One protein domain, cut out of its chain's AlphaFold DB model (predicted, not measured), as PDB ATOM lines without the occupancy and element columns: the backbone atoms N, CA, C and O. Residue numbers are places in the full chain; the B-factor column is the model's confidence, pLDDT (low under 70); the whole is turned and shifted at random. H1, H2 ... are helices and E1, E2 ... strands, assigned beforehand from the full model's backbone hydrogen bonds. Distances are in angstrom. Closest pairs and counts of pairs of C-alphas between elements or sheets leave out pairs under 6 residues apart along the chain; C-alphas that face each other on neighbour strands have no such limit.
ATOM      1  N   THR A 159      41.841  14.260  26.460       95.38
ATOM      2  CA  THR A 159      41.805  13.644  25.128       95.38
ATOM      3  C   THR A 159      43.071  13.973  24.340       95.38
ATOM      4  O   THR A 159      43.730  13.070  23.826       95.38
ATOM      5  N   THR A 160      43.483  15.241  24.306       96.19
ATOM      6  CA  THR A 160      44.715  15.666  23.625       96.19
ATOM      7  C   THR A 160      45.963  15.005  24.221       96.19
ATOM      8  O   THR A 160      46.846  14.563  23.480       96.19
ATOM      9  N   GLU A 161      46.048  14.891  25.549       94.44
ATOM     10  CA  GLU A 161      47.144  14.199  26.230       94.44
ATOM     11  C   GLU A 161      47.183  12.701  25.894       94.44
ATOM     12  O   GLU A 161      48.265  12.170  25.631       94.44
ATOM     13  N   LEU A 162      46.027  12.026  25.868       92.38
ATOM     14  CA  LEU A 162      45.918  10.620  25.460       92.38
ATOM     15  C   LEU A 162      46.402  10.432  24.020       92.38
ATOM     16  O   LEU A 162      47.268   9.594  23.774       92.38
ATOM     17  N   LEU A 163      45.925  11.264  23.089       95.12
ATOM     18  CA  LEU A 163      46.346  11.235  21.687       95.12
ATOM     19  C   LEU A 163      47.858  11.440  21.536       95.12
ATOM     20  O   LEU A 163      48.504  10.730  20.769       95.12
ATOM     21  N   LYS A 164      48.444  12.385  22.281       96.56
ATOM     22  CA  LYS A 164      49.890  12.650  22.258       96.56
ATOM     23  C   LYS A 164      50.703  11.463  22.783       96.56
ATOM     24  O   LYS A 164      51.756  11.154  22.220       96.56
ATOM     25  N   ARG A 165      50.243  10.799  23.851       93.62
ATOM     26  CA  ARG A 165      50.897   9.592  24.388       93.62
ATOM     27  C   ARG A 165      50.843   8.446  23.382       93.62
ATOM     28  O   ARG A 165      51.891   7.874  23.097       93.62
ATOM     29  N   SER A 166      49.678   8.191  22.788       94.69
ATOM     30  CA  SER A 166      49.513   7.165  21.754       94.69
ATOM     31  C   SER A 166      50.371   7.451  20.519       94.69
ATOM     32  O   SER A 166      51.063   6.563  20.034       94.69
ATOM     33  N   GLU A 167      50.423   8.703  20.048       96.44
ATOM     34  CA  GLU A 167      51.299   9.103  18.935       96.44
ATOM     35  C   GLU A 167      52.779   8.862  19.259       96.44
ATOM     36  O   GLU A 167      53.526   8.347  18.428       96.44
ATOM     37  N   THR A 168      53.202   9.215  20.477       96.81
ATOM     38  CA  THR A 168      54.580   9.000  20.941       96.81
ATOM     39  C   THR A 168      54.913   7.511  20.986       96.81
ATOM     40  O   THR A 168      55.978   7.118  20.513       96.81
ATOM     41  N   GLN A 169      54.000   6.680  21.495       95.31
ATOM     42  CA  GLN A 169      54.158   5.226  21.519       95.31
ATOM     43  C   GLN A 169      54.271   4.656  20.101       95.31
ATOM     44  O   GLN A 169      55.210   3.925  19.815       95.31
ATOM     45  N   LEU A 170      53.364   5.029  19.195       96.19
ATOM     46  CA  LEU A 170      53.354   4.555  17.809       96.19
ATOM     47  C   LEU A 170      54.642   4.919  17.062       96.19
ATOM     48  O   LEU A 170      55.244   4.062  16.419       96.19
ATOM     49  N   LYS A 171      55.106   6.168  17.185       96.94
ATOM     50  CA  LYS A 171      56.387   6.598  16.603       96.94
ATOM     51  C   LYS A 171      57.577   5.894  17.258       96.94
ATOM     52  O   LYS A 171      58.540   5.566  16.568       96.94
ATOM     53  N   GLY A 172      57.500   5.640  18.564       96.88
ATOM     54  CA  GLY A 172      58.475   4.838  19.300       96.88
ATOM     55  C   GLY A 172      58.587   3.419  18.746       96.88
ATOM     56  O   GLY A 172      59.695   2.963  18.491       96.88
ATOM     57  N   GLU A 173      57.462   2.762  18.460       96.75
ATOM     58  CA  GLU A 173      57.429   1.430  17.841       96.75
ATOM     59  C   GLU A 173      57.982   1.450  16.409       96.75
ATOM     60  O   GLU A 173      58.770   0.579  16.045       96.75
ATOM     61  N   MET A 174      57.650   2.467  15.598       97.06
ATOM     62  CA  MET A 174      58.253   2.620  14.263       97.06
ATOM     63  C   MET A 174      59.779   2.681  14.343       97.06
ATOM     64  O   MET A 174      60.459   2.004  13.575       97.06
ATOM     65  N   ALA A 175      60.310   3.461  15.288       97.19
ATOM     66  CA  ALA A 175      61.744   3.556  15.522       97.19
ATOM     67  C   ALA A 175      62.325   2.244  16.076       97.19
ATOM     68  O   ALA A 175      63.387   1.822  15.629       97.19
ATOM     69  N   HIS A 176      61.620   1.579  16.997       96.25
ATOM     70  CA  HIS A 176      62.042   0.323  17.619       96.25
ATOM     71  C   HIS A 176      62.254  -0.799  16.593       96.25
ATOM     72  O   HIS A 176      63.249  -1.515  16.664       96.25
ATOM     73  N   TYR A 177      61.366  -0.913  15.602       96.69
ATOM     74  CA  TYR A 177      61.503  -1.881  14.506       96.69
ATOM     75  C   TYR A 177      62.326  -1.359  13.314       96.69
ATOM     76  O   TYR A 177      62.462  -2.063  12.311       96.69
ATOM     77  N   GLY A 178      62.840  -0.127  13.372       97.12
ATOM     78  CA  GLY A 178      63.572   0.486  12.263       97.12
ATOM     79  C   GLY A 178      62.732   0.639  10.989       97.12
ATOM     80  O   GLY A 178      63.257   0.498   9.884       97.12
ATOM     81  N   LEU A 179      61.421   0.876  11.123       97.38
ATOM     82  CA  LEU A 179      60.512   0.992   9.984       97.38
ATOM     83  C   LEU A 179      60.825   2.254   9.174       97.38
ATOM     84  O   LEU A 179      60.812   3.365   9.702       97.38
ATOM     85  N   LYS A 180      61.069   2.085   7.873       96.62
ATOM     86  CA  LYS A 180      61.348   3.176   6.931       96.62
ATOM     87  C   LYS A 180      60.453   3.065   5.708       96.62
ATOM     88  O   LYS A 180      60.345   1.990   5.110       96.62
ATOM     89  N   GLU A 181      59.874   4.195   5.329       96.00
ATOM     90  CA  GLU A 181      59.178   4.395   4.063       96.00
ATOM     91  C   GLU A 181      60.161   4.988   3.047       96.00
ATOM     92  O   GLU A 181      60.721   6.062   3.260       96.00
ATOM     93  N   ASN A 182      60.401   4.272   1.951       93.44
ATOM     94  CA  ASN A 182      61.241   4.724   0.851       93.44
ATOM     95  C   ASN A 182      60.357   4.953  -0.372       93.44
ATOM     96  O   ASN A 182      59.963   4.002  -1.057       93.44
ATOM     97  N   THR A 183      60.065   6.219  -0.646       92.62
ATOM     98  CA  THR A 183      59.275   6.628  -1.806       92.62
ATOM     99  C   THR A 183      60.209   6.947  -2.968       92.62
ATOM    100  O   THR A 183      60.893   7.970  -2.971       92.62
ATOM    101  N   PHE A 184      60.258   6.072  -3.972       90.94
ATOM    102  CA  PHE A 184      61.061   6.286  -5.173       90.94
ATOM    103  C   PHE A 184      60.261   7.095  -6.201       90.94
ATOM    104  O   PHE A 184      59.231   6.636  -6.705       90.94
ATOM    105  N   LEU A 185      60.736   8.316  -6.479       89.56
ATOM    106  CA  LEU A 185      60.175   9.265  -7.456       89.56
ATOM    107  C   LEU A 185      58.687   9.619  -7.252       89.56
ATOM    108  O   LEU A 185      58.039  10.080  -8.183       89.56
ATOM    109  N   GLY A 186      58.120   9.390  -6.063       85.94
ATOM    110  CA  GLY A 186      56.684   9.586  -5.809       85.94
ATOM    111  C   GLY A 186      55.768   8.540  -6.461       85.94
ATOM    112  O   GLY A 186      54.554   8.650  -6.338       85.94
ATOM    113  N   ILE A 187      56.326   7.535  -7.150       86.38
ATOM    114  CA  ILE A 187      55.560   6.546  -7.927       86.38
ATOM    115  C   ILE A 187      55.443   5.222  -7.172       86.38
ATOM    116  O   ILE A 187      54.413   4.555  -7.237       86.38
ATOM    117  N   THR A 188      56.494   4.821  -6.452       87.81
ATOM    118  CA  THR A 188      56.508   3.547  -5.721       87.81
ATOM    119  C   THR A 188      56.949   3.756  -4.283       87.81
ATOM    120  O   THR A 188      58.052   4.240  -4.025       87.81
ATOM    121  N   THR A 189      56.081   3.384  -3.347       91.94
ATOM    122  CA  THR A 189      56.405   3.336  -1.921       91.94
ATOM    123  C   THR A 189      56.869   1.930  -1.572       91.94
ATOM    124  O   THR A 189      56.134   0.958  -1.750       91.94
ATOM    125  N   SER A 190      58.098   1.814  -1.079       93.00
ATOM    126  CA  SER A 190      58.641   0.564  -0.549       93.00
ATOM    127  C   SER A 190      58.893   0.701   0.946       93.00
ATOM    128  O   SER A 190      59.299   1.757   1.426       93.00
ATOM    129  N   TYR A 191      58.656  -0.377   1.687       96.38
ATOM    130  CA  TYR A 191      58.823  -0.394   3.134       96.38
ATOM    131  C   TYR A 191      59.980  -1.305   3.514       96.38
ATOM    132  O   TYR A 191      60.161  -2.392   2.954       96.38
ATOM    133  N   SER A 192      60.769  -0.862   4.483       96.50
ATOM    134  CA  SER A 192      61.874  -1.633   5.043       96.50
ATOM    135  C   SER A 192      61.839  -1.576   6.564       96.50
ATOM    136  O   SER A 192      61.245  -0.670   7.137       96.50
ATOM    137  N   MET A 193      62.435  -2.581   7.194       97.50
ATOM    138  CA  MET A 193      62.654  -2.659   8.633       97.50
ATOM    139  C   MET A 193      64.063  -3.188   8.870       97.50
ATOM    140  O   MET A 193      64.615  -3.851   7.978       97.50
ATOM    141  N   ASP A 194      64.628  -2.912  10.039       95.25
ATOM    142  CA  ASP A 194      65.944  -3.433  10.388       95.25
ATOM    143  C   ASP A 194      65.885  -4.962  10.522       95.25
ATOM    144  O   ASP A 194      64.895  -5.540  10.980       95.25
ATOM    145  N   ASP A 195      66.942  -5.627  10.063       93.56
ATOM    146  CA  ASP A 195      67.104  -7.064  10.262       93.56
ATOM    147  C   ASP A 195      67.676  -7.305  11.660       93.56
ATOM    148  O   ASP A 195      68.590  -6.597  12.088       93.56
ATOM    149  N   GLY A 196      67.143  -8.283  12.388       94.25
ATOM    150  CA  GLY A 196      67.624  -8.536  13.736       94.25
ATOM    151  C   GLY A 196      66.718  -9.383  14.626       94.25
ATOM    152  O   GLY A 196      65.671  -9.881  14.200       94.25
ATOM    153  N   PRO A 197      67.119  -9.540  15.901       96.81
ATOM    154  CA  PRO A 197      66.419 -10.383  16.865       96.81
ATOM    155  C   PRO A 197      64.972  -9.938  17.106       96.81
ATOM    156  O   PRO A 197      64.119 -10.793  17.311       96.81
ATOM    157  N   LEU A 198      64.672  -8.638  17.003       95.31
ATOM    158  CA  LEU A 198      63.313  -8.109  17.171       95.31
ATOM    159  C   LEU A 198      62.348  -8.615  16.096       95.31
ATOM    160  O   LEU A 198      61.224  -9.001  16.406       95.31
ATOM    161  N   GLN A 199      62.784  -8.662  14.834       96.19
ATOM    162  CA  GLN A 199      61.956  -9.177  13.743       96.19
ATOM    163  C   GLN A 199      61.641 -10.665  13.943       96.19
ATOM    164  O   GLN A 199      60.500 -11.099  13.762       96.19
ATOM    165  N   THR A 200      62.659 -11.450  14.299       96.94
ATOM    166  CA  THR A 200      62.516 -12.888  14.554       96.94
ATOM    167  C   THR A 200      61.621 -13.137  15.765       96.94
ATOM    168  O   THR A 200      60.668 -13.907  15.664       96.94
ATOM    169  N   GLY A 201      61.853 -12.413  16.862       97.38
ATOM    170  CA  GLY A 201      61.053 -12.485  18.081       97.38
ATOM    171  C   GLY A 201      59.581 -12.153  17.845       97.38
ATOM    172  O   GLY A 201      58.714 -12.932  18.243       97.38
ATOM    173  N   LEU A 202      59.290 -11.088  17.087       97.56
ATOM    174  CA  LEU A 202      57.926 -10.712  16.705       97.56
ATOM    175  C   LEU A 202      57.221 -11.825  15.917       97.56
ATOM    176  O   LEU A 202      56.058 -12.136  16.179       97.56
ATOM    177  N   ARG A 203      57.909 -12.445  14.948       97.62
ATOM    178  CA  ARG A 203      57.346 -13.563  14.170       97.62
ATOM    179  C   ARG A 203      57.104 -14.791  15.035       97.62
ATOM    180  O   ARG A 203      56.083 -15.457  14.872       97.62
ATOM    181  N   ASP A 204      58.013 -15.101  15.947       98.25
ATOM    182  CA  ASP A 204      57.852 -16.248  16.833       98.25
ATOM    183  C   ASP A 204      56.714 -16.025  17.835       98.25
ATOM    184  O   ASP A 204      55.908 -16.933  18.049       98.25
ATOM    185  N   ALA A 205      56.586 -14.812  18.378       98.12
ATOM    186  CA  ALA A 205      55.453 -14.397  19.198       98.12
ATOM    187  C   ALA A 205      54.132 -14.499  18.418       98.12
ATOM    188  O   ALA A 205      53.195 -15.158  18.874       98.12
ATOM    189  N   ALA A 206      54.076 -13.958  17.197       98.06
ATOM    190  CA  ALA A 206      52.905 -14.067  16.330       98.06
ATOM    191  C   ALA A 206      52.531 -15.529  16.040       98.06
ATOM    192  O   ALA A 206      51.355 -15.885  16.108       98.06
ATOM    193  N   ARG A 207      53.513 -16.407  15.794       98.50
ATOM    194  CA  ARG A 207      53.285 -17.845  15.579       98.50
ATOM    195  C   ARG A 207      52.699 -18.524  16.819       98.50
ATOM    196  O   ARG A 207      51.764 -19.313  16.683       98.50
ATOM    197  N   ARG A 208      53.223 -18.223  18.016       98.31
ATOM    198  CA  ARG A 208      52.689 -18.752  19.286       98.31
ATOM    199  C   ARG A 208      51.236 -18.326  19.494       98.31
ATOM    200  O   ARG A 208      50.390 -19.175  19.775       98.31
ATOM    201  N   LEU A 209      50.941 -17.040  19.295       98.19
ATOM    202  CA  LEU A 209      49.586 -16.503  19.425       98.19
ATOM    203  C   LEU A 209      48.632 -17.079  18.373       98.19
ATOM    204  O   LEU A 209      47.506 -17.425  18.717       98.19
ATOM    205  N   ALA A 210      49.076 -17.252  17.124       97.81
ATOM    206  CA  ALA A 210      48.269 -17.862  16.067       97.81
ATOM    207  C   ALA A 210      47.875 -19.304  16.419       97.81
ATOM    208  O   ALA A 210      46.710 -19.687  16.285       97.81
ATOM    209  N   GLY A 211      48.833 -20.092  16.923       97.94
ATOM    210  CA  GLY A 211      48.580 -21.459  17.380       97.94
ATOM    211  C   GLY A 211      47.572 -21.503  18.529       97.94
ATOM    212  O   GLY A 211      46.625 -22.286  18.480       97.94
ATOM    213  N   LYS A 212      47.724 -20.610  19.516       98.19
ATOM    214  CA  LYS A 212      46.787 -20.506  20.641       98.19
ATOM    215  C   LYS A 212      45.391 -20.059  20.216       98.19
ATOM    216  O   LYS A 212      44.423 -20.699  20.609       98.19
ATOM    217  N   ARG A 213      45.267 -19.054  19.343       97.81
ATOM    218  CA  ARG A 213      43.960 -18.645  18.807       97.81
ATOM    219  C   ARG A 213      43.279 -19.781  18.046       97.81
ATOM    220  O   ARG A 213      42.102 -20.025  18.264       97.81
ATOM    221  N   THR A 214      44.026 -20.517  17.222       97.75
ATOM    222  CA  THR A 214      43.501 -21.685  16.488       97.75
ATOM    223  C   THR A 214      42.948 -22.756  17.435       97.75
ATOM    224  O   THR A 214      41.900 -23.348  17.170       97.75
ATOM    225  N   GLU A 215      43.637 -23.008  18.552       97.69
ATOM    226  CA  GLU A 215      43.167 -23.914  19.603       97.69
ATOM    227  C   GLU A 215      41.854 -23.411  20.226       97.69
ATOM    228  O   GLU A 215      40.887 -24.175  20.305       97.69
ATOM    229  N   THR A 216      41.789 -22.130  20.589       96.50
ATOM    230  CA  THR A 216      40.595 -21.489  21.155       96.50
ATOM    231  C   THR A 216      39.413 -21.495  20.180       96.50
ATOM    232  O   THR A 216      38.308 -21.877  20.566       96.50
ATOM    233  N   ASP A 217      39.633 -21.178  18.901       94.44
ATOM    234  CA  ASP A 217      38.603 -21.192  17.853       94.44
ATOM    235  C   ASP A 217      38.018 -22.598  17.656       94.44
ATOM    236  O   ASP A 217      36.805 -22.766  17.502       94.44
ATOM    237  N   ARG A 218      38.858 -23.640  17.735       97.44
ATOM    238  CA  ARG A 218      38.406 -25.038  17.690       97.44
ATOM    239  C   ARG A 218      37.482 -25.371  18.865       97.44
ATOM    240  O   ARG A 218      36.475 -26.054  18.673       97.44
ATOM    241  N   VAL A 219      37.807 -24.904  20.072       97.12
ATOM    242  CA  VAL A 219      36.973 -25.120  21.268       97.12
ATOM    243  C   VAL A 219      35.678 -24.298  21.197       97.12
ATOM    244  O   VAL A 219      34.614 -24.817  21.531       97.12
ATOM    245  N   SER A 220      35.732 -23.068  20.682       94.62
ATOM    246  CA  SER A 220      34.552 -22.230  20.421       94.62
ATOM    247  C   SER A 220      33.585 -22.885  19.422       94.62
ATOM    248  O   SER A 220      32.372 -22.943  19.652       94.62
ATOM    249  N   ALA A 221      34.113 -23.485  18.348       93.81
ATOM    250  CA  ALA A 221      33.310 -24.244  17.390       93.81
ATOM    251  C   ALA A 221      32.630 -25.463  18.044       93.81
ATOM    252  O   ALA A 221      31.459 -25.741  17.771       93.81
ATOM    253  N   ALA A 222      33.329 -26.160  18.948       95.44
ATOM    254  CA  ALA A 222      32.755 -27.269  19.713       95.44
ATOM    255  C   ALA A 222      31.642 -26.804  20.670       95.44
ATOM    256  O   ALA A 222      30.595 -27.450  20.747       95.44
ATOM    257  N   PHE A 223      31.825 -25.667  21.350       96.19
ATOM    258  CA  PHE A 223      30.775 -25.042  22.160       96.19
ATOM    259  C   PHE A 223      29.550 -24.674  21.317       96.19
ATOM    260  O   PHE A 223      28.440 -25.052  21.676       96.19
ATOM    261  N   THR A 224      29.743 -24.031  20.163       92.50
ATOM    262  CA  THR A 224      28.651 -23.671  19.241       92.50
ATOM    263  C   THR A 224      27.859 -24.904  18.787       92.50
ATOM    264  O   THR A 224      26.628 -24.879  18.735       92.50
ATOM    265  N   ALA A 225      28.542 -26.018  18.499       94.56
ATOM    266  CA  ALA A 225      27.882 -27.277  18.157       94.56
ATOM    267  C   ALA A 225      27.068 -27.851  19.334       94.56
ATOM    268  O   ALA A 225      25.935 -28.294  19.136       94.56
ATOM    269  N   ALA A 226      27.615 -27.812  20.555       93.94
ATOM    270  CA  ALA A 226      26.926 -28.268  21.763       93.94
ATOM    271  C   ALA A 226      25.720 -27.382  22.125       93.94
ATOM    272  O   ALA A 226      24.680 -27.893  22.536       93.94
ATOM    273  N   ASP A 227      25.836 -26.068  21.932       93.44
ATOM    274  CA  ASP A 227      24.762 -25.089  22.123       93.44
ATOM    275  C   ASP A 227      23.584 -25.367  21.182       93.44
ATOM    276  O   ASP A 227      22.443 -25.494  21.632       93.44
ATOM    277  N   LYS A 228      23.874 -25.593  19.893       92.56
ATOM    278  CA  LYS A 228      22.869 -25.993  18.902       92.56
ATOM    279  C   LYS A 228      22.188 -27.312  19.278       92.56
ATOM    280  O   LYS A 228      20.964 -27.390  19.244       92.56
ATOM    281  N   ALA A 229      22.958 -28.324  19.683       92.69
ATOM    282  CA  ALA A 229      22.404 -29.610  20.104       92.69
ATOM    283  C   ALA A 229      21.487 -29.478  21.334       92.69
ATOM    284  O   ALA A 229      20.423 -30.091  21.373       92.69
ATOM    285  N   ALA A 230      21.863 -28.649  22.312       91.25
ATOM    286  CA  ALA A 230      21.033 -28.367  23.481       91.25
ATOM    287  C   ALA A 230      19.751 -27.602  23.121       91.25
ATOM    288  O   ALA A 230      18.699 -27.882  23.690       91.25
ATOM    289  N   ALA A 231      19.811 -26.670  22.165       88.94
ATOM    290  CA  ALA A 231      18.629 -25.968  21.668       88.94
ATOM    291  C   ALA A 231      17.663 -26.913  20.929       88.94
ATOM    292  O   ALA A 231      16.450 -26.835  21.132       88.94
ATOM    293  N   ASP A 232      18.190 -27.829  20.113       89.75
ATOM    294  CA  ASP A 232      17.395 -28.844  19.412       89.75
ATOM    295  C   ASP A 232      16.750 -29.843  20.388       89.75
ATOM    296  O   ASP A 232      15.622 -30.288  20.172       89.75
ATOM    297  N   ASP A 233      17.447 -30.182  21.472       88.38
ATOM    298  CA  ASP A 233      16.950 -31.058  22.533       88.38
ATOM    299  C   ASP A 233      15.881 -30.373  23.400       88.38
ATOM    300  O   ASP A 233      14.837 -30.960  23.682       88.38
ATOM    301  N   ALA A 234      16.063 -29.089  23.729       85.94
ATOM    302  CA  ALA A 234      15.077 -28.301  24.472       85.94
ATOM    303  C   ALA A 234      13.718 -28.240  23.753       85.94
ATOM    304  O   ALA A 234      12.678 -28.316  24.399       85.94
ATOM    305  N   ARG A 235      13.719 -28.191  22.412       85.12
ATOM    306  CA  ARG A 235      12.494 -28.250  21.592       85.12
ATOM    307  C   ARG A 235      11.779 -29.603  21.652       85.12
ATOM    308  O   ARG A 235      10.589 -29.667  21.370       85.12
ATOM    309  N   LYS A 236      12.484 -30.691  21.983       83.81
ATOM    310  CA  LYS A 236      11.905 -32.043  22.101       83.81
ATOM    311  C   LYS A 236      11.351 -32.325  23.498       83.81
ATOM    312  O   LYS A 236      10.458 -33.154  23.633       83.81
ATOM    313  N   ILE A 237      11.883 -31.652  24.521       71.88
ATOM    314  CA  ILE A 237      11.609 -31.921  25.943       71.88
ATOM    315  C   ILE A 237      10.413 -31.107  26.488       71.88
ATOM    316  O   ILE A 237      10.062 -31.243  27.658       71.88
ATOM    317  N   GLU A 238       9.681 -30.352  25.655       57.78
ATOM    318  CA  GLU A 238       8.439 -29.659  26.070       57.78
ATOM    319  C   GLU A 238       7.358 -30.590  26.674       57.78
ATOM    320  O   GLU A 238       6.411 -30.111  27.297       57.78
ATOM    321  N   ALA A 247      22.379 -33.064  26.807       91.81
ATOM    322  CA  ALA A 247      22.767 -31.980  25.911       91.81
ATOM    323  C   ALA A 247      23.035 -30.666  26.666       91.81
ATOM    324  O   ALA A 247      24.022 -29.985  26.382       91.81
ATOM    325  N   VAL A 248      22.227 -30.333  27.681       89.88
ATOM    326  CA  VAL A 248      22.471 -29.162  28.544       89.88
ATOM    327  C   VAL A 248      23.756 -29.333  29.361       89.88
ATOM    328  O   VAL A 248      24.531 -28.383  29.487       89.88
ATOM    329  N   GLN A 249      24.035 -30.539  29.867       92.25
ATOM    330  CA  GLN A 249      25.292 -30.819  30.574       92.25
ATOM    331  C   GLN A 249      26.510 -30.699  29.644       92.25
ATOM    332  O   GLN A 249      27.510 -30.083  30.015       92.25
ATOM    333  N   ALA A 250      26.412 -31.229  28.420       94.00
ATOM    334  CA  ALA A 250      27.461 -31.123  27.406       94.00
ATOM    335  C   ALA A 250      27.719 -29.666  26.986       94.00
ATOM    336  O   ALA A 250      28.875 -29.261  26.868       94.00
ATOM    337  N   ARG A 251      26.658 -28.861  26.827       94.25
ATOM    338  CA  ARG A 251      26.751 -27.419  26.556       94.25
ATOM    339  C   ARG A 251      27.521 -26.686  27.651       94.25
ATOM    340  O   ARG A 251      28.433 -25.925  27.343       94.25
ATOM    341  N   GLU A 252      27.180 -26.918  28.918       93.75
ATOM    342  CA  GLU A 252      27.845 -26.251  30.044       93.75
ATOM    343  C   GLU A 252      29.314 -26.682  30.181       93.75
ATOM    344  O   GLU A 252      30.185 -25.848  30.433       93.75
ATOM    345  N   ALA A 253      29.623 -27.963  29.955       95.69
ATOM    346  CA  ALA A 253      31.005 -28.441  29.914       95.69
ATOM    347  C   ALA A 253      31.804 -27.778  28.778       95.69
ATOM    348  O   ALA A 253      32.903 -27.278  29.013       95.69
ATOM    349  N   ALA A 254      31.238 -27.707  27.568       94.69
ATOM    350  CA  ALA A 254      31.881 -27.058  26.427       94.69
ATOM    351  C   ALA A 254      32.083 -25.551  26.654       94.69
ATOM    352  O   ALA A 254      33.141 -25.021  26.320       94.69
ATOM    353  N   ARG A 255      31.114 -24.875  27.288       95.31
ATOM    354  CA  ARG A 255      31.225 -23.463  27.676       95.31
ATOM    355  C   ARG A 255      32.406 -23.233  28.613       95.31
ATOM    356  O   ARG A 255      33.192 -22.325  28.369       95.31
ATOM    357  N   LYS A 256      32.549 -24.041  29.670       94.31
ATOM    358  CA  LYS A 256      33.666 -23.918  30.624       94.31
ATOM    359  C   LYS A 256      35.021 -24.088  29.941       94.31
ATOM    360  O   LYS A 256      35.925 -23.301  30.199       94.31
ATOM    361  N   THR A 257      35.142 -25.069  29.046       96.44
ATOM    362  CA  THR A 257      36.366 -25.288  28.262       96.44
ATOM    363  C   THR A 257      36.666 -24.103  27.344       96.44
ATOM    364  O   THR A 257      37.812 -23.675  27.264       96.44
ATOM    365  N   TRP A 258      35.654 -23.543  26.672       95.50
ATOM    366  CA  TRP A 258      35.837 -22.373  25.810       95.50
ATOM    367  C   TRP A 258      36.276 -21.134  26.598       95.50
ATOM    368  O   TRP A 258      37.253 -20.503  26.210       95.50
ATOM    369  N   VAL A 259      35.624 -20.831  27.726       92.81
ATOM    370  CA  VAL A 259      36.001 -19.694  28.588       92.81
ATOM    371  C   VAL A 259      37.446 -19.830  29.073       92.81
ATOM    372  O   VAL A 259      38.215 -18.886  28.939       92.81
ATOM    373  N   ALA A 260      37.852 -21.015  29.543       94.69
ATOM    374  CA  ALA A 260      39.236 -21.254  29.955       94.69
ATOM    375  C   ALA A 260      40.241 -21.063  28.800       94.69
ATOM    376  O   ALA A 260      41.310 -20.493  29.002       94.69
ATOM    377  N   ALA A 261      39.897 -21.495  27.581       95.62
ATOM    378  CA  ALA A 261      40.746 -21.314  26.403       95.62
ATOM    379  C   ALA A 261      40.840 -19.845  25.940       95.62
ATOM    380  O   ALA A 261      41.883 -19.435  25.430       95.62
ATOM    381  N   GLU A 262      39.779 -19.046  26.099       94.56
ATOM    382  CA  GLU A 262      39.830 -17.592  25.866       94.56
ATOM    383  C   GLU A 262      40.685 -16.893  26.929       94.56
ATOM    384  O   GLU A 262      41.543 -16.085  26.578       94.56
ATOM    385  N   ASP A 263      40.542 -17.253  28.209       90.94
ATOM    386  CA  ASP A 263      41.369 -16.706  29.293       90.94
ATOM    387  C   ASP A 263      42.864 -17.000  29.068       90.94
ATOM    388  O   ASP A 263      43.708 -16.107  29.186       90.94
ATOM    389  N   GLU A 264      43.208 -18.235  28.680       96.31
ATOM    390  CA  GLU A 264      44.581 -18.613  28.319       96.31
ATOM    391  C   GLU A 264      45.104 -17.836  27.105       96.31
ATOM    392  O   GLU A 264      46.255 -17.384  27.106       96.31
ATOM    393  N   TYR A 265      44.277 -17.669  26.068       96.75
ATOM    394  CA  TYR A 265      44.636 -16.891  24.886       96.75
ATOM    395  C   TYR A 265      44.887 -15.423  25.247       96.75
ATOM    396  O   TYR A 265      45.925 -14.872  24.882       96.75
ATOM    397  N   HIS A 266      44.002 -14.801  26.026       94.12
ATOM    398  CA  HIS A 266      44.160 -13.421  26.478       94.12
ATOM    399  C   HIS A 266      45.386 -13.232  27.376       94.12
ATOM    400  O   HIS A 266      46.109 -12.248  27.210       94.12
ATOM    401  N   ALA A 267      45.678 -14.181  28.270       93.62
ATOM    402  CA  ALA A 267      46.895 -14.159  29.077       93.62
ATOM    403  C   ALA A 267      48.162 -14.260  28.208       93.62
ATOM    404  O   ALA A 267      49.131 -13.533  28.439       93.62
ATOM    405  N   ALA A 268      48.149 -15.113  27.177       97.19
ATOM    406  CA  ALA A 268      49.241 -15.202  26.210       97.19
ATOM    407  C   ALA A 268      49.395 -13.899  25.411       97.19
ATOM    408  O   ALA A 268      50.511 -13.399  25.281       97.19
ATOM    409  N   CYS A 269      48.294 -13.305  24.939       95.31
ATOM    410  CA  CYS A 269      48.310 -12.004  24.271       95.31
ATOM    411  C   CYS A 269      48.919 -10.922  25.161       95.31
ATOM    412  O   CYS A 269      49.838 -10.242  24.719       95.31
ATOM    413  N   ALA A 270      48.459 -10.792  26.407       93.19
ATOM    414  CA  ALA A 270      48.970  -9.793  27.342       93.19
ATOM    415  C   ALA A 270      50.476  -9.961  27.583       93.19
ATOM    416  O   ALA A 270      51.212  -8.979  27.580       93.19
ATOM    417  N   LYS A 271      50.951 -11.205  27.729       96.38
ATOM    418  CA  LYS A 271      52.378 -11.501  27.890       96.38
ATOM    419  C   LYS A 271      53.198 -11.067  26.673       96.38
ATOM    420  O   LYS A 271      54.193 -10.372  26.833       96.38
ATOM    421  N   GLU A 272      52.799 -11.483  25.474       97.50
ATOM    422  CA  GLU A 272      53.555 -11.203  24.245       97.50
ATOM    423  C   GLU A 272      53.465  -9.719  23.841       97.50
ATOM    424  O   GLU A 272      54.413  -9.176  23.288       97.50
ATOM    425  N   GLN A 273      52.364  -9.030  24.158       96.00
ATOM    426  CA  GLN A 273      52.176  -7.599  23.875       96.00
ATOM    427  C   GLN A 273      53.006  -6.676  24.773       96.00
ATOM    428  O   GLN A 273      53.217  -5.525  24.405       96.00
ATOM    429  N   ILE A 274      53.495  -7.151  25.926       93.50
ATOM    430  CA  ILE A 274      54.459  -6.390  26.739       93.50
ATOM    431  C   ILE A 274      55.780  -6.224  25.979       93.50
ATOM    432  O   ILE A 274      56.381  -5.155  26.026       93.50
ATOM    433  N   GLU A 275      56.226  -7.276  25.288       95.75
ATOM    434  CA  GLU A 275      57.479  -7.274  24.524       95.75
ATOM    435  C   GLU A 275      57.277  -6.766  23.089       95.75
ATOM    436  O   GLU A 275      58.136  -6.070  22.556       95.75
ATOM    437  N   TYR A 276      56.118  -7.052  22.486       97.12
ATOM    438  CA  TYR A 276      55.771  -6.677  21.115       97.12
ATOM    439  C   TYR A 276      54.404  -5.968  21.053       97.12
ATOM    440  O   TYR A 276      53.422  -6.563  20.584       97.12
ATOM    441  N   PRO A 277      54.297  -4.692  21.479       96.19
ATOM    442  CA  PRO A 277      53.021  -3.969  21.546       96.19
ATOM    443  C   PRO A 277      52.236  -3.955  20.231       96.19
ATOM    444  O   PRO A 277      51.005  -4.022  20.232       96.19
ATOM    445  N   VAL A 278      52.932  -3.945  19.089       96.19
ATOM    446  CA  VAL A 278      52.308  -3.973  17.758       96.19
ATOM    447  C   VAL A 278      51.406  -5.195  17.516       96.19
ATOM    448  O   VAL A 278      50.467  -5.114  16.722       96.19
ATOM    449  N   LEU A 279      51.611  -6.310  18.232       96.69
ATOM    450  CA  LEU A 279      50.765  -7.505  18.121       96.69
ATOM    451  C   LEU A 279      49.324  -7.264  18.577       96.69
ATOM    452  O   LEU A 279      48.421  -7.956  18.107       96.69
ATOM    453  N   ALA A 280      49.069  -6.262  19.419       94.56
ATOM    454  CA  ALA A 280      47.718  -5.930  19.863       94.56
ATOM    455  C   ALA A 280      46.775  -5.556  18.703       94.56
ATOM    456  O   ALA A 280      45.571  -5.811  18.773       94.56
ATOM    457  N   ALA A 281      47.325  -5.069  17.584       92.75
ATOM    458  CA  ALA A 281      46.579  -4.798  16.357       92.75
ATOM    459  C   ALA A 281      46.069  -6.057  15.625       92.75
ATOM    460  O   ALA A 281      45.238  -5.941  14.716       92.75
ATOM    461  N   TYR A 282      46.574  -7.241  15.984       95.50
ATOM    462  CA  TYR A 282      46.339  -8.509  15.287       95.50
ATOM    463  C   TYR A 282      45.582  -9.543  16.130       95.50
ATOM    464  O   TYR A 282      45.103 -10.527  15.581       95.50
ATOM    465  N   THR A 283      45.442  -9.341  17.443       94.81
ATOM    466  CA  THR A 283      44.949 -10.382  18.367       94.81
ATOM    467  C   THR A 283      43.460 -10.314  18.709       94.81
ATOM    468  O   THR A 283      42.962 -11.234  19.352       94.81
ATOM    469  N   LYS A 284      42.751  -9.237  18.353       86.00
ATOM    470  CA  LYS A 284      41.382  -8.974  18.849       86.00
ATOM    471  C   LYS A 284      40.251  -9.275  17.869       86.00
ATOM    472  O   LYS A 284      39.097  -9.269  18.271       86.00
ATOM    473  N   GLN A 285      40.571  -9.524  16.604       82.56
ATOM    474  CA  GLN A 285      39.564  -9.758  15.571       82.56
ATOM    475  C   GLN A 285      39.186 -11.239  15.483       82.56
ATOM    476  O   GLN A 285      40.005 -12.106  15.785       82.56
ATOM    477  N   ASP A 286      37.980 -11.528  14.990       81.94
ATOM    478  CA  ASP A 286      37.494 -12.897  14.751       81.94
ATOM    479  C   ASP A 286      38.416 -13.720  13.829       81.94
ATOM    480  O   ASP A 286      38.380 -14.945  13.829       81.94
ATOM    481  N   ASP A 287      39.238 -13.053  13.015       88.44
ATOM    482  CA  ASP A 287      40.232 -13.654  12.123       88.44
ATOM    483  C   ASP A 287      41.675 -13.508  12.635       88.44
ATOM    484  O   ASP A 287      42.627 -13.639  11.857       88.44
ATOM    485  N   ALA A 288      41.859 -13.279  13.941       93.38
ATOM    486  CA  ALA A 288      43.167 -13.095  14.567       93.38
ATOM    487  C   ALA A 288      44.150 -14.222  14.217       93.38
ATOM    488  O   ALA A 288      45.301 -13.939  13.887       93.38
ATOM    489  N   ALA A 289      43.708 -15.487  14.208       95.94
ATOM    490  CA  ALA A 289      44.559 -16.621  13.842       95.94
ATOM    491  C   ALA A 289      45.147 -16.456  12.430       95.94
ATOM    492  O   ALA A 289      46.363 -16.533  12.247       95.94
ATOM    493  N   THR A 290      44.295 -16.158  11.444       95.62
ATOM    494  CA  THR A 290      44.694 -15.932  10.048       95.62
ATOM    495  C   THR A 290      45.634 -14.741   9.932       95.62
ATOM    496  O   THR A 290      46.703 -14.861   9.345       95.62
ATOM    497  N   ARG A 291      45.289 -13.604  10.547       94.94
ATOM    498  CA  ARG A 291      46.107 -12.384  10.472       94.94
ATOM    499  C   ARG A 291      47.489 -12.576  11.101       94.94
ATOM    500  O   ARG A 291      48.475 -12.060  10.575       94.94
ATOM    501  N   LEU A 292      47.574 -13.325  12.200       97.56
ATOM    502  CA  LEU A 292      48.840 -13.668  12.843       97.56
ATOM    503  C   LEU A 292      49.664 -14.636  11.979       97.56
ATOM    504  O   LEU A 292      50.861 -14.414  11.812       97.56
ATOM    505  N   PHE A 293      49.051 -15.657  11.368       97.50
ATOM    506  CA  PHE A 293      49.753 -16.532  10.418       97.50
ATOM    507  C   PHE A 293      50.245 -15.782   9.177       97.50
ATOM    508  O   PHE A 293      51.391 -15.978   8.760       97.50
ATOM    509  N   ASP A 294      49.436 -14.876   8.631       96.50
ATOM    510  CA  ASP A 294      49.828 -14.013   7.517       96.50
ATOM    511  C   ASP A 294      51.038 -13.150   7.895       96.50
ATOM    512  O   ASP A 294      51.966 -12.990   7.102       96.50
ATOM    513  N   LEU A 295      51.071 -12.625   9.124       96.31
ATOM    514  CA  LEU A 295      52.204 -11.853   9.633       96.31
ATOM    515  C   LEU A 295      53.495 -12.688   9.666       96.31
ATOM    516  O   LEU A 295      54.556 -12.203   9.265       96.31
ATOM    517  N   VAL A 296      53.396 -13.952  10.089       97.50
ATOM    518  CA  VAL A 296      54.517 -14.906  10.123       97.50
ATOM    519  C   VAL A 296      55.029 -15.225   8.715       97.50
ATOM    520  O   VAL A 296      56.241 -15.314   8.518       97.50
ATOM    521  N   GLY A 297      54.126 -15.390   7.744       96.50
ATOM    522  CA  GLY A 297      54.456 -15.777   6.368       96.50
ATOM    523  C   GLY A 297      55.014 -14.651   5.489       96.50
ATOM    524  O   GLY A 297      55.603 -14.919   4.442       96.50
ATOM    525  N   LYS A 298      54.854 -13.384   5.887       97.00
ATOM    526  CA  LYS A 298      55.323 -12.232   5.103       97.00
ATOM    527  C   LYS A 298      56.848 -12.174   5.013       97.00
ATOM    528  O   LYS A 298      57.555 -12.368   6.002       97.00
ATOM    529  N   SER A 299      57.364 -11.790   3.839       96.94
ATOM    530  CA  SER A 299      58.775 -11.406   3.661       96.94
ATOM    531  C   SER A 299      59.145 -10.230   4.576       96.94
ATOM    532  O   SER A 299      58.264  -9.577   5.129       96.94
ATOM    533  N   ARG A 300      60.436  -9.908   4.746       96.06
ATOM    534  CA  ARG A 300      60.847  -8.745   5.565       96.06
ATOM    535  C   ARG A 300      60.177  -7.448   5.101       96.06
ATOM    536  O   ARG A 300      59.634  -6.717   5.917       96.06
ATOM    537  N   GLN A 301      60.170  -7.199   3.792       96.44
ATOM    538  CA  GLN A 301      59.498  -6.036   3.200       96.44
ATOM    539  C   GLN A 301      57.979  -6.095   3.412       96.44
ATOM    540  O   GLN A 301      57.373  -5.091   3.768       96.44
ATOM    541  N   GLY A 302      57.363  -7.272   3.253       96.50
ATOM    542  CA  GLY A 302      55.928  -7.449   3.488       96.50
ATOM    543  C   GLY A 302      55.527  -7.250   4.952       96.50
ATOM    544  O   GLY A 302      54.467  -6.687   5.225       96.50
ATOM    545  N   LEU A 303      56.374  -7.681   5.890       96.88
ATOM    546  CA  LEU A 303      56.193  -7.476   7.323       96.88
ATOM    547  C   LEU A 303      56.320  -5.989   7.655       96.88
ATOM    548  O   LEU A 303      55.389  -5.434   8.227       96.88
ATOM    549  N   ALA A 304      57.397  -5.335   7.203       97.25
ATOM    550  CA  ALA A 304      57.595  -3.896   7.359       97.25
ATOM    551  C   ALA A 304      56.404  -3.093   6.818       97.25
ATOM    552  O   ALA A 304      55.872  -2.245   7.523       97.25
ATOM    553  N   ALA A 305      55.927  -3.418   5.611       96.00
ATOM    554  CA  ALA A 305      54.751  -2.788   5.013       96.00
ATOM    555  C   ALA A 305      53.492  -2.990   5.867       96.00
ATOM    556  O   ALA A 305      52.711  -2.063   6.058       96.00
ATOM    557  N   SER A 306      53.299  -4.196   6.411       95.38
ATOM    558  CA  SER A 306      52.147  -4.488   7.261       95.38
ATOM    559  C   SER A 306      52.177  -3.699   8.566       95.38
ATOM    560  O   SER A 306      51.143  -3.154   8.944       95.38
ATOM    561  N   LEU A 307      53.330  -3.645   9.239       96.38
ATOM    562  CA  LEU A 307      53.496  -2.912  10.495       96.38
ATOM    563  C   LEU A 307      53.386  -1.404  10.259       96.38
ATOM    564  O   LEU A 307      52.679  -0.728  10.999       96.38
ATOM    565  N   TYR A 308      54.011  -0.892   9.194       96.31
ATOM    566  CA  TYR A 308      53.949   0.522   8.836       96.31
ATOM    567  C   TYR A 308      52.521   0.956   8.515       96.31
ATOM    568  O   TYR A 308      52.043   1.892   9.138       96.31
ATOM    569  N   SER A 309      51.806   0.244   7.632       93.94
ATOM    570  CA  SER A 309      50.392   0.534   7.323       93.94
ATOM    571  C   SER A 309      49.536   0.528   8.586       93.94
ATOM    572  O   SER A 309      48.726   1.419   8.807       93.94
ATOM    573  N   THR A 310      49.769  -0.457   9.456       94.38
ATOM    574  CA  THR A 310      49.055  -0.596  10.727       94.38
ATOM    575  C   THR A 310      49.318   0.584  11.659       94.38
ATOM    576  O   THR A 310      48.397   1.002  12.347       94.38
ATOM    577  N   ILE A 311      50.538   1.123  11.716       95.88
ATOM    578  CA  ILE A 311      50.862   2.297  12.540       95.88
ATOM    579  C   ILE A 311      50.361   3.593  11.883       95.88
ATOM    580  O   ILE A 311      49.758   4.421  12.563       95.88
ATOM    581  N   ASP A 312      50.552   3.750  10.574       95.06
ATOM    582  CA  ASP A 312      50.128   4.917   9.795       95.06
ATOM    583  C   ASP A 312      48.608   5.131   9.857       95.06
ATOM    584  O   ASP A 312      48.152   6.242  10.116       95.06
ATOM    585  N   GLU A 313      47.813   4.065   9.731       92.06
ATOM    586  CA  GLU A 313      46.356   4.131   9.907       92.06
ATOM    587  C   GLU A 313      45.966   4.693  11.281       92.06
ATOM    588  O   GLU A 313      45.076   5.536  11.373       92.06
ATOM    589  N   ARG A 314      46.667   4.300  12.351       95.12
ATOM    590  CA  ARG A 314      46.400   4.815  13.706       95.12
ATOM    591  C   ARG A 314      46.844   6.258  13.873       95.12
ATOM    592  O   ARG A 314      46.166   7.027  14.546       95.12
ATOM    593  N   LEU A 315      47.966   6.642  13.263       96.06
ATOM    594  CA  LEU A 315      48.431   8.030  13.250       96.06
ATOM    595  C   LEU A 315      47.444   8.938  12.503       96.06
ATOM    596  O   LEU A 315      47.162  10.043  12.971       96.06
ATOM    597  N   LYS A 316      46.863   8.460  11.396       94.31
ATOM    598  CA  LYS A 316      45.760   9.134  10.696       94.31
ATOM    599  C   LYS A 316      44.531   9.258  11.590       94.31
ATOM    600  O   LYS A 316      44.031  10.364  11.746       94.31
ATOM    601  N   SER A 317      44.127   8.185  12.268       92.62
ATOM    602  CA  SER A 317      43.030   8.236  13.239       92.62
ATOM    603  C   SER A 317      43.291   9.217  14.390       92.62
ATOM    604  O   SER A 317      42.407   9.983  14.759       92.62
ATOM    605  N   ILE A 318      44.514   9.277  14.928       95.06
ATOM    606  CA  ILE A 318      44.896  10.283  15.934       95.06
ATOM    607  C   ILE A 318      44.718  11.700  15.386       95.06
ATOM    608  O   ILE A 318      44.226  12.575  16.099       95.06
ATOM    609  N   LYS A 319      45.139  11.939  14.139       96.25
ATOM    610  CA  LYS A 319      44.992  13.235  13.477       96.25
ATOM    611  C   LYS A 319      43.515  13.595  13.294       96.25
ATOM    612  O   LYS A 319      43.138  14.700  13.666       96.25
ATOM    613  N   GLU A 320      42.694  12.668  12.805       91.88
ATOM    614  CA  GLU A 320      41.247  12.857  12.622       91.88
ATOM    615  C   GLU A 320      40.551  13.221  13.939       91.88
ATOM    616  O   GLU A 320      39.832  14.217  14.005       91.88
ATOM    617  N   VAL A 321      40.821  12.479  15.022       93.94
ATOM    618  CA  VAL A 321      40.247  12.790  16.342       93.94
ATOM    619  C   VAL A 321      40.737  14.149  16.833       93.94
ATOM    620  O   VAL A 321      39.943  14.946  17.318       93.94
ATOM    621  N   ARG A 322      42.029  14.463  16.672       95.94
ATOM    622  CA  ARG A 322      42.597  15.763  17.064       95.94
ATOM    623  C   ARG A 322      41.936  16.934  16.339       95.94
ATOM    624  O   ARG A 322      41.721  17.964  16.963       95.94
ATOM    625  N   GLU A 323      41.637  16.781  15.053       94.25
ATOM    626  CA  GLU A 323      40.947  17.793  14.244       94.25
ATOM    627  C   GLU A 323      39.465  17.931  14.622       94.25
ATOM    628  O   GLU A 323      38.901  19.013  14.477       94.25
ATOM    629  N   ALA A 324      38.847  16.867  15.144       92.25
ATOM    630  CA  ALA A 324      37.478  16.896  15.651       92.25
ATOM    631  C   ALA A 324      37.361  17.505  17.062       92.25
ATOM    632  O   ALA A 324      36.299  18.011  17.423       92.25
ATOM    633  N   ILE A 325      38.425  17.496  17.880       93.94
ATOM    634  CA  ILE A 325      38.393  18.100  19.223       93.94
ATOM    635  C   ILE A 325      38.036  19.588  19.128       93.94
ATOM    636  O   ILE A 325      38.698  20.371  18.450       93.94
ATOM    637  N   GLY A 326      37.004  19.990  19.873       88.81
ATOM    638  CA  GLY A 326      36.510  21.368  19.890       88.81
ATOM    639  C   GLY A 326      35.550  21.708  18.747       88.81
ATOM    640  O   GLY A 326      35.025  22.822  18.722       88.81
ATOM    641  N   THR A 327      35.280  20.774  17.830       90.19
ATOM    642  CA  THR A 327      34.184  20.888  16.862       90.19
ATOM    643  C   THR A 327      32.906  20.254  17.415       90.19
ATOM    644  O   THR A 327      32.906  19.615  18.467       90.19
ATOM    645  N   LYS A 328      31.797  20.399  16.679       85.81
ATOM    646  CA  LYS A 328      30.522  19.737  17.000       85.81
ATOM    647  C   LYS A 328      30.570  18.212  16.909       85.81
ATOM    648  O   LYS A 328      29.661  17.546  17.394       85.81
ATOM    649  N   ASP A 329      31.573  17.680  16.217       86.50
ATOM    650  CA  ASP A 329      31.626  16.270  15.849       86.50
ATOM    651  C   ASP A 329      32.192  15.426  16.993       86.50
ATOM    652  O   ASP A 329      31.780  14.283  17.173       86.50
ATOM    653  N   TYR A 330      33.083  16.005  17.805       91.00
ATOM    654  CA  TYR A 330      33.638  15.358  18.984       91.00
ATOM    655  C   TYR A 330      32.880  15.766  20.247       91.00
ATOM    656  O   TYR A 330      32.882  16.930  20.650       91.00
ATOM    657  N   ASN A 331      32.271  14.788  20.917       91.06
ATOM    658  CA  ASN A 331      31.581  15.013  22.179       91.06
ATOM    659  C   ASN A 331      32.236  14.197  23.310       91.06
ATOM    660  O   ASN A 331      31.935  13.006  23.439       91.06
ATOM    661  N   PRO A 332      33.034  14.821  24.206       93.00
ATOM    662  CA  PRO A 332      33.716  14.113  25.290       93.00
ATOM    663  C   PRO A 332      32.766  13.355  26.227       93.00
ATOM    664  O   PRO A 332      33.166  12.359  26.826       93.00
ATOM    665  N   TRP A 333      31.501  13.777  26.329       93.56
ATOM    666  CA  TRP A 333      30.486  13.119  27.155       93.56
ATOM    667  C   TRP A 333      30.122  11.713  26.673       93.56
ATOM    668  O   TRP A 333      29.637  10.916  27.476       93.56
ATOM    669  N   LYS A 334      30.352  11.396  25.389       90.75
ATOM    670  CA  LYS A 334      30.107  10.063  24.821       90.75
ATOM    671  C   LYS A 334      31.209   9.057  25.189       90.75
ATOM    672  O   LYS A 334      30.985   7.856  25.088       90.75
ATOM    673  N   HIS A 335      32.374   9.512  25.663       91.44
ATOM    674  CA  HIS A 335      33.519   8.641  25.948       91.44
ATOM    675  C   HIS A 335      33.701   8.453  27.455       91.44
ATOM    676  O   HIS A 335      34.367   9.243  28.131       91.44
ATOM    677  N   SER A 336      33.145   7.363  27.989       92.88
ATOM    678  CA  SER A 336      33.171   7.019  29.424       92.88
ATOM    679  C   SER A 336      34.572   7.091  30.046       92.88
ATOM    680  O   SER A 336      34.740   7.573  31.168       92.88
ATOM    681  N   ARG A 337      35.600   6.686  29.297       91.62
ATOM    682  CA  ARG A 337      37.000   6.780  29.713       91.62
ATOM    683  C   ARG A 337      37.473   8.220  29.888       91.62
ATOM    684  O   ARG A 337      38.105   8.530  30.897       91.62
ATOM    685  N   VAL A 338      37.212   9.080  28.902       94.44
ATOM    686  CA  VAL A 338      37.601  10.498  28.956       94.44
ATOM    687  C   VAL A 338      36.894  11.154  30.132       94.44
ATOM    688  O   VAL A 338      37.546  11.827  30.927       94.44
ATOM    689  N   VAL A 339      35.602  10.867  30.316       95.56
ATOM    690  CA  VAL A 339      34.830  11.321  31.477       95.56
ATOM    691  C   VAL A 339      35.488  10.856  32.784       95.56
ATOM    692  O   VAL A 339      35.796  11.684  33.638       95.56
ATOM    693  N   GLY A 340      35.785   9.562  32.936       92.81
ATOM    694  CA  GLY A 340      36.394   9.006  34.151       92.81
ATOM    695  C   GLY A 340      37.776   9.586  34.483       92.81
ATOM    696  O   GLY A 340      38.042   9.951  35.634       92.81
ATOM    697  N   LEU A 341      38.647   9.733  33.480       92.19
ATOM    698  CA  LEU A 341      39.964  10.355  33.646       92.19
ATOM    699  C   LEU A 341      39.843  11.840  34.005       92.19
ATOM    700  O   LEU A 341      40.533  12.300  34.912       92.19
ATOM    701  N   THR A 342      38.930  12.565  33.360       96.56
ATOM    702  CA  THR A 342      38.677  13.989  33.630       96.56
ATOM    703  C   THR A 342      38.175  14.196  35.057       96.56
ATOM    704  O   THR A 342      38.731  15.019  35.780       96.56
ATOM    705  N   LYS A 343      37.203  13.391  35.516       96.94
ATOM    706  CA  LYS A 343      36.719  13.412  36.910       96.94
ATOM    707  C   LYS A 343      37.858  13.215  37.911       96.94
ATOM    708  O   LYS A 343      37.945  13.946  38.893       96.94
ATOM    709  N   THR A 344      38.731  12.240  37.640       95.62
ATOM    710  CA  THR A 344      39.878  11.915  38.500       95.62
ATOM    711  C   THR A 344      40.887  13.064  38.540       95.62
ATOM    712  O   THR A 344      41.323  13.454  39.617       95.62
ATOM    713  N   GLN A 345      41.230  13.645  37.386       95.56
ATOM    714  CA  GLN A 345      42.187  14.751  37.298       95.56
ATOM    715  C   GLN A 345      41.663  16.058  37.904       95.56
ATOM    716  O   GLN A 345      42.443  16.819  38.467       95.56
ATOM    717  N   MET A 346      40.358  16.319  37.802       96.88
ATOM    718  CA  MET A 346      39.724  17.489  38.419       96.88
ATOM    719  C   MET A 346      39.473  17.317  39.921       96.88
ATOM    720  O   MET A 346      39.074  18.283  40.564       96.88
ATOM    721  N   ALA A 347      39.681  16.113  40.470       96.88
ATOM    722  CA  ALA A 347      39.389  15.774  41.863       96.88
ATOM    723  C   ALA A 347      37.969  16.199  42.294       96.88
ATOM    724  O   ALA A 347      37.785  16.780  43.364       96.88
ATOM    725  N   LEU A 348      36.977  15.926  41.436       95.56
ATOM    726  CA  LEU A 348      35.595  16.361  41.656       95.56
ATOM    727  C   LEU A 348      35.034  15.826  42.977       95.56
ATOM    728  O   LEU A 348      35.215  14.651  43.316       95.56
ATOM    729  N   ALA A 349      34.281  16.668  43.682       96.81
ATOM    730  CA  ALA A 349      33.523  16.238  44.846       96.81
ATOM    731  C   ALA A 349      32.471  15.178  44.449       96.81
ATOM    732  O   ALA A 349      32.019  15.155  43.300       96.81
ATOM    733  N   PRO A 350      32.007  14.318  45.378       97.25
ATOM    734  CA  PRO A 350      31.039  13.266  45.052       97.25
ATOM    735  C   PRO A 350      29.767  13.767  44.347       97.25
ATOM    736  O   PRO A 350      29.272  13.115  43.430       97.25
ATOM    737  N   TRP A 351      29.258  14.942  44.730       96.75
ATOM    738  CA  TRP A 351      28.069  15.536  44.115       96.75
ATOM    739  C   TRP A 351      28.338  16.078  42.699       96.75
ATOM    740  O   TRP A 351      27.523  15.875  41.802       96.75
ATOM    741  N   GLU A 352      29.504  16.690  42.467       96.75
ATOM    742  CA  GLU A 352      29.954  17.149  41.142       96.75
ATOM    743  C   GLU A 352      30.156  15.963  40.195       96.75
ATOM    744  O   GLU A 352      29.684  15.962  39.057       96.75
ATOM    745  N   ALA A 353      30.813  14.914  40.695       95.81
ATOM    746  CA  ALA A 353      31.032  13.670  39.976       95.81
ATOM    747  C   ALA A 353      29.710  13.028  39.536       95.81
ATOM    748  O   ALA A 353      29.628  12.527  38.413       95.81
ATOM    749  N   ARG A 354      28.678  13.078  40.388       95.25
ATOM    750  CA  ARG A 354      27.348  12.553  40.070       95.25
ATOM    751  C   ARG A 354      26.632  13.366  38.987       95.25
ATOM    752  O   ARG A 354      26.022  12.770  38.105       95.25
ATOM    753  N   ILE A 355      26.736  14.697  39.009       94.00
ATOM    754  CA  ILE A 355      26.187  15.561  37.946       94.00
ATOM    755  C   ILE A 355      26.838  15.237  36.595       94.00
ATOM    756  O   ILE A 355      26.151  15.109  35.582       94.00
ATOM    757  N   VAL A 356      28.163  15.070  36.584       95.06
ATOM    758  CA  VAL A 356      28.924  14.675  35.391       95.06
ATOM    759  C   VAL A 356      28.452  13.322  34.853       95.06
ATOM    760  O   VAL A 356      28.249  13.196  33.647       95.06
ATOM    761  N   ASP A 357      28.223  12.334  35.723       94.12
ATOM    762  CA  ASP A 357      27.728  11.013  35.311       94.12
ATOM    763  C   ASP A 357      26.339  11.093  34.668       94.12
ATOM    764  O   ASP A 357      26.080  10.440  33.659       94.12
ATOM    765  N   GLU A 358      25.446  11.925  35.206       92.12
ATOM    766  CA  GLU A 358      24.112  12.127  34.637       92.12
ATOM    767  C   GLU A 358      24.158  12.839  33.290       92.12
ATOM    768  O   GLU A 358      23.453  12.440  32.361       92.12
ATOM    769  N   LYS A 359      25.027  13.843  33.149       90.69
ATOM    770  CA  LYS A 359      25.243  14.539  31.877       90.69
ATOM    771  C   LYS A 359      25.837  13.607  30.817       90.69
ATOM    772  O   LYS A 359      25.392  13.635  29.666       90.69
TER     773      LYS A 359
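What this domain is: This is residues 159 to 238 and 247 to 359 of the 735 residues of an uncharacterized protein of Phytomonospora endophytica (UniProt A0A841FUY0). Two pairs of long helices meet as an L: H2 and H3, side by side and running opposite ways, make one limb, and H1 and H6, also side by side and opposite ways, make the other, with H4 and H5 at the corner. The hairpin E1 and E2 packs on H6 at residues 300 to 309, and H7 and H8 lie beyond the other end of that limb, by Thr 159. The printed part has 193 residues, mostly helix, with eight named helices and two antiparallel strands in the order H1 E1 E2 H2 H3 H4 H5 H6 H7 H8. It is loose, with a radius of gyration of the C-alphas of 22.4 A, and flat, spanning 69 by 56 by 30 A.

How they stand to each other: Begin at the hairpin of E1, residues 180 to 184, and E2, residues 188 to 192, where N 182 and O 190, 2.8 A apart, and N 190 and O 182, 2.9 A apart, are within hydrogen-bond range. Look next at H6, residues 300 to 324: its closest C-alpha to E2 is that of Ala 305, 5.1 A from that of Tyr 191. H1, residues 159 to 176, touches H6 at a shallow tilt of 15 degrees, opposite ways, closest at the C-alphas of Leu 163 and Ile 318, 6.0 A. H4, residues 277 to 281, is close to H6 but not clearly touching, with the closest C-alphas, of Val 278 and Leu 307, 7.4 A apart. H3, residues 247 to 275, touches H4 with residues 269 to 273 alone, closest at the C-alphas of Gln 273 and Leu 279, 5.9 A. H2, residues 197 to 234, touches H3 at a shallow tilt of 15 degrees, opposite ways, closest at the C-alphas of Ala 230 and Ala 247, 4.7 A. H5, residues 288 to 297, touches residues 203 to 214 of H2, closest at the C-alphas of Ala 210 and Ala 289, 4.5 A. H7, residues 336 to 345, is close to H1 but not clearly touching, with the C-alphas of Thr 159 and Val 338 the closest at 6.5 A. H8, residues 350 to 359, is close to H7 but not clearly touching, with the C-alphas of Lys 343 and Ala 353 the closest at 6.5 A. H2 and H6 are only just apart, closest 8.3 A. Every O i to N i+4 pair is within hydrogen-bond range in H1, H2, H5, H7 and H8, against 24 of 25 in H3, 20 of 21 in H6 and 0 of 1 in H4, where 2 of 2 O i to N i+3 pairs are.

Where its parts are: Find C-alpha 159 at (41.805, 13.644, 25.128), where H1 begins its 25.4 A. From C-alpha 197 at (66.419, -10.383, 16.865), H2 runs 54.9 A; H3 measures 42.6 A and H6 36.1 A. H8 ends at C-alpha 359, (25.243, 14.539, 31.877).

The domain as a whole: The two C-alphas farthest apart, those of Leu 185 and Glu 238, are 72.9 A apart. Residues 239 to 246 are not printed, and C-alphas 238 and 247 are 14.5 A apart across the cut. Of the links that are printed whole, H6 to H7 is long, with 11 residues. Residue 238 is under pLDDT 70; the mean of the printed part is 94.1.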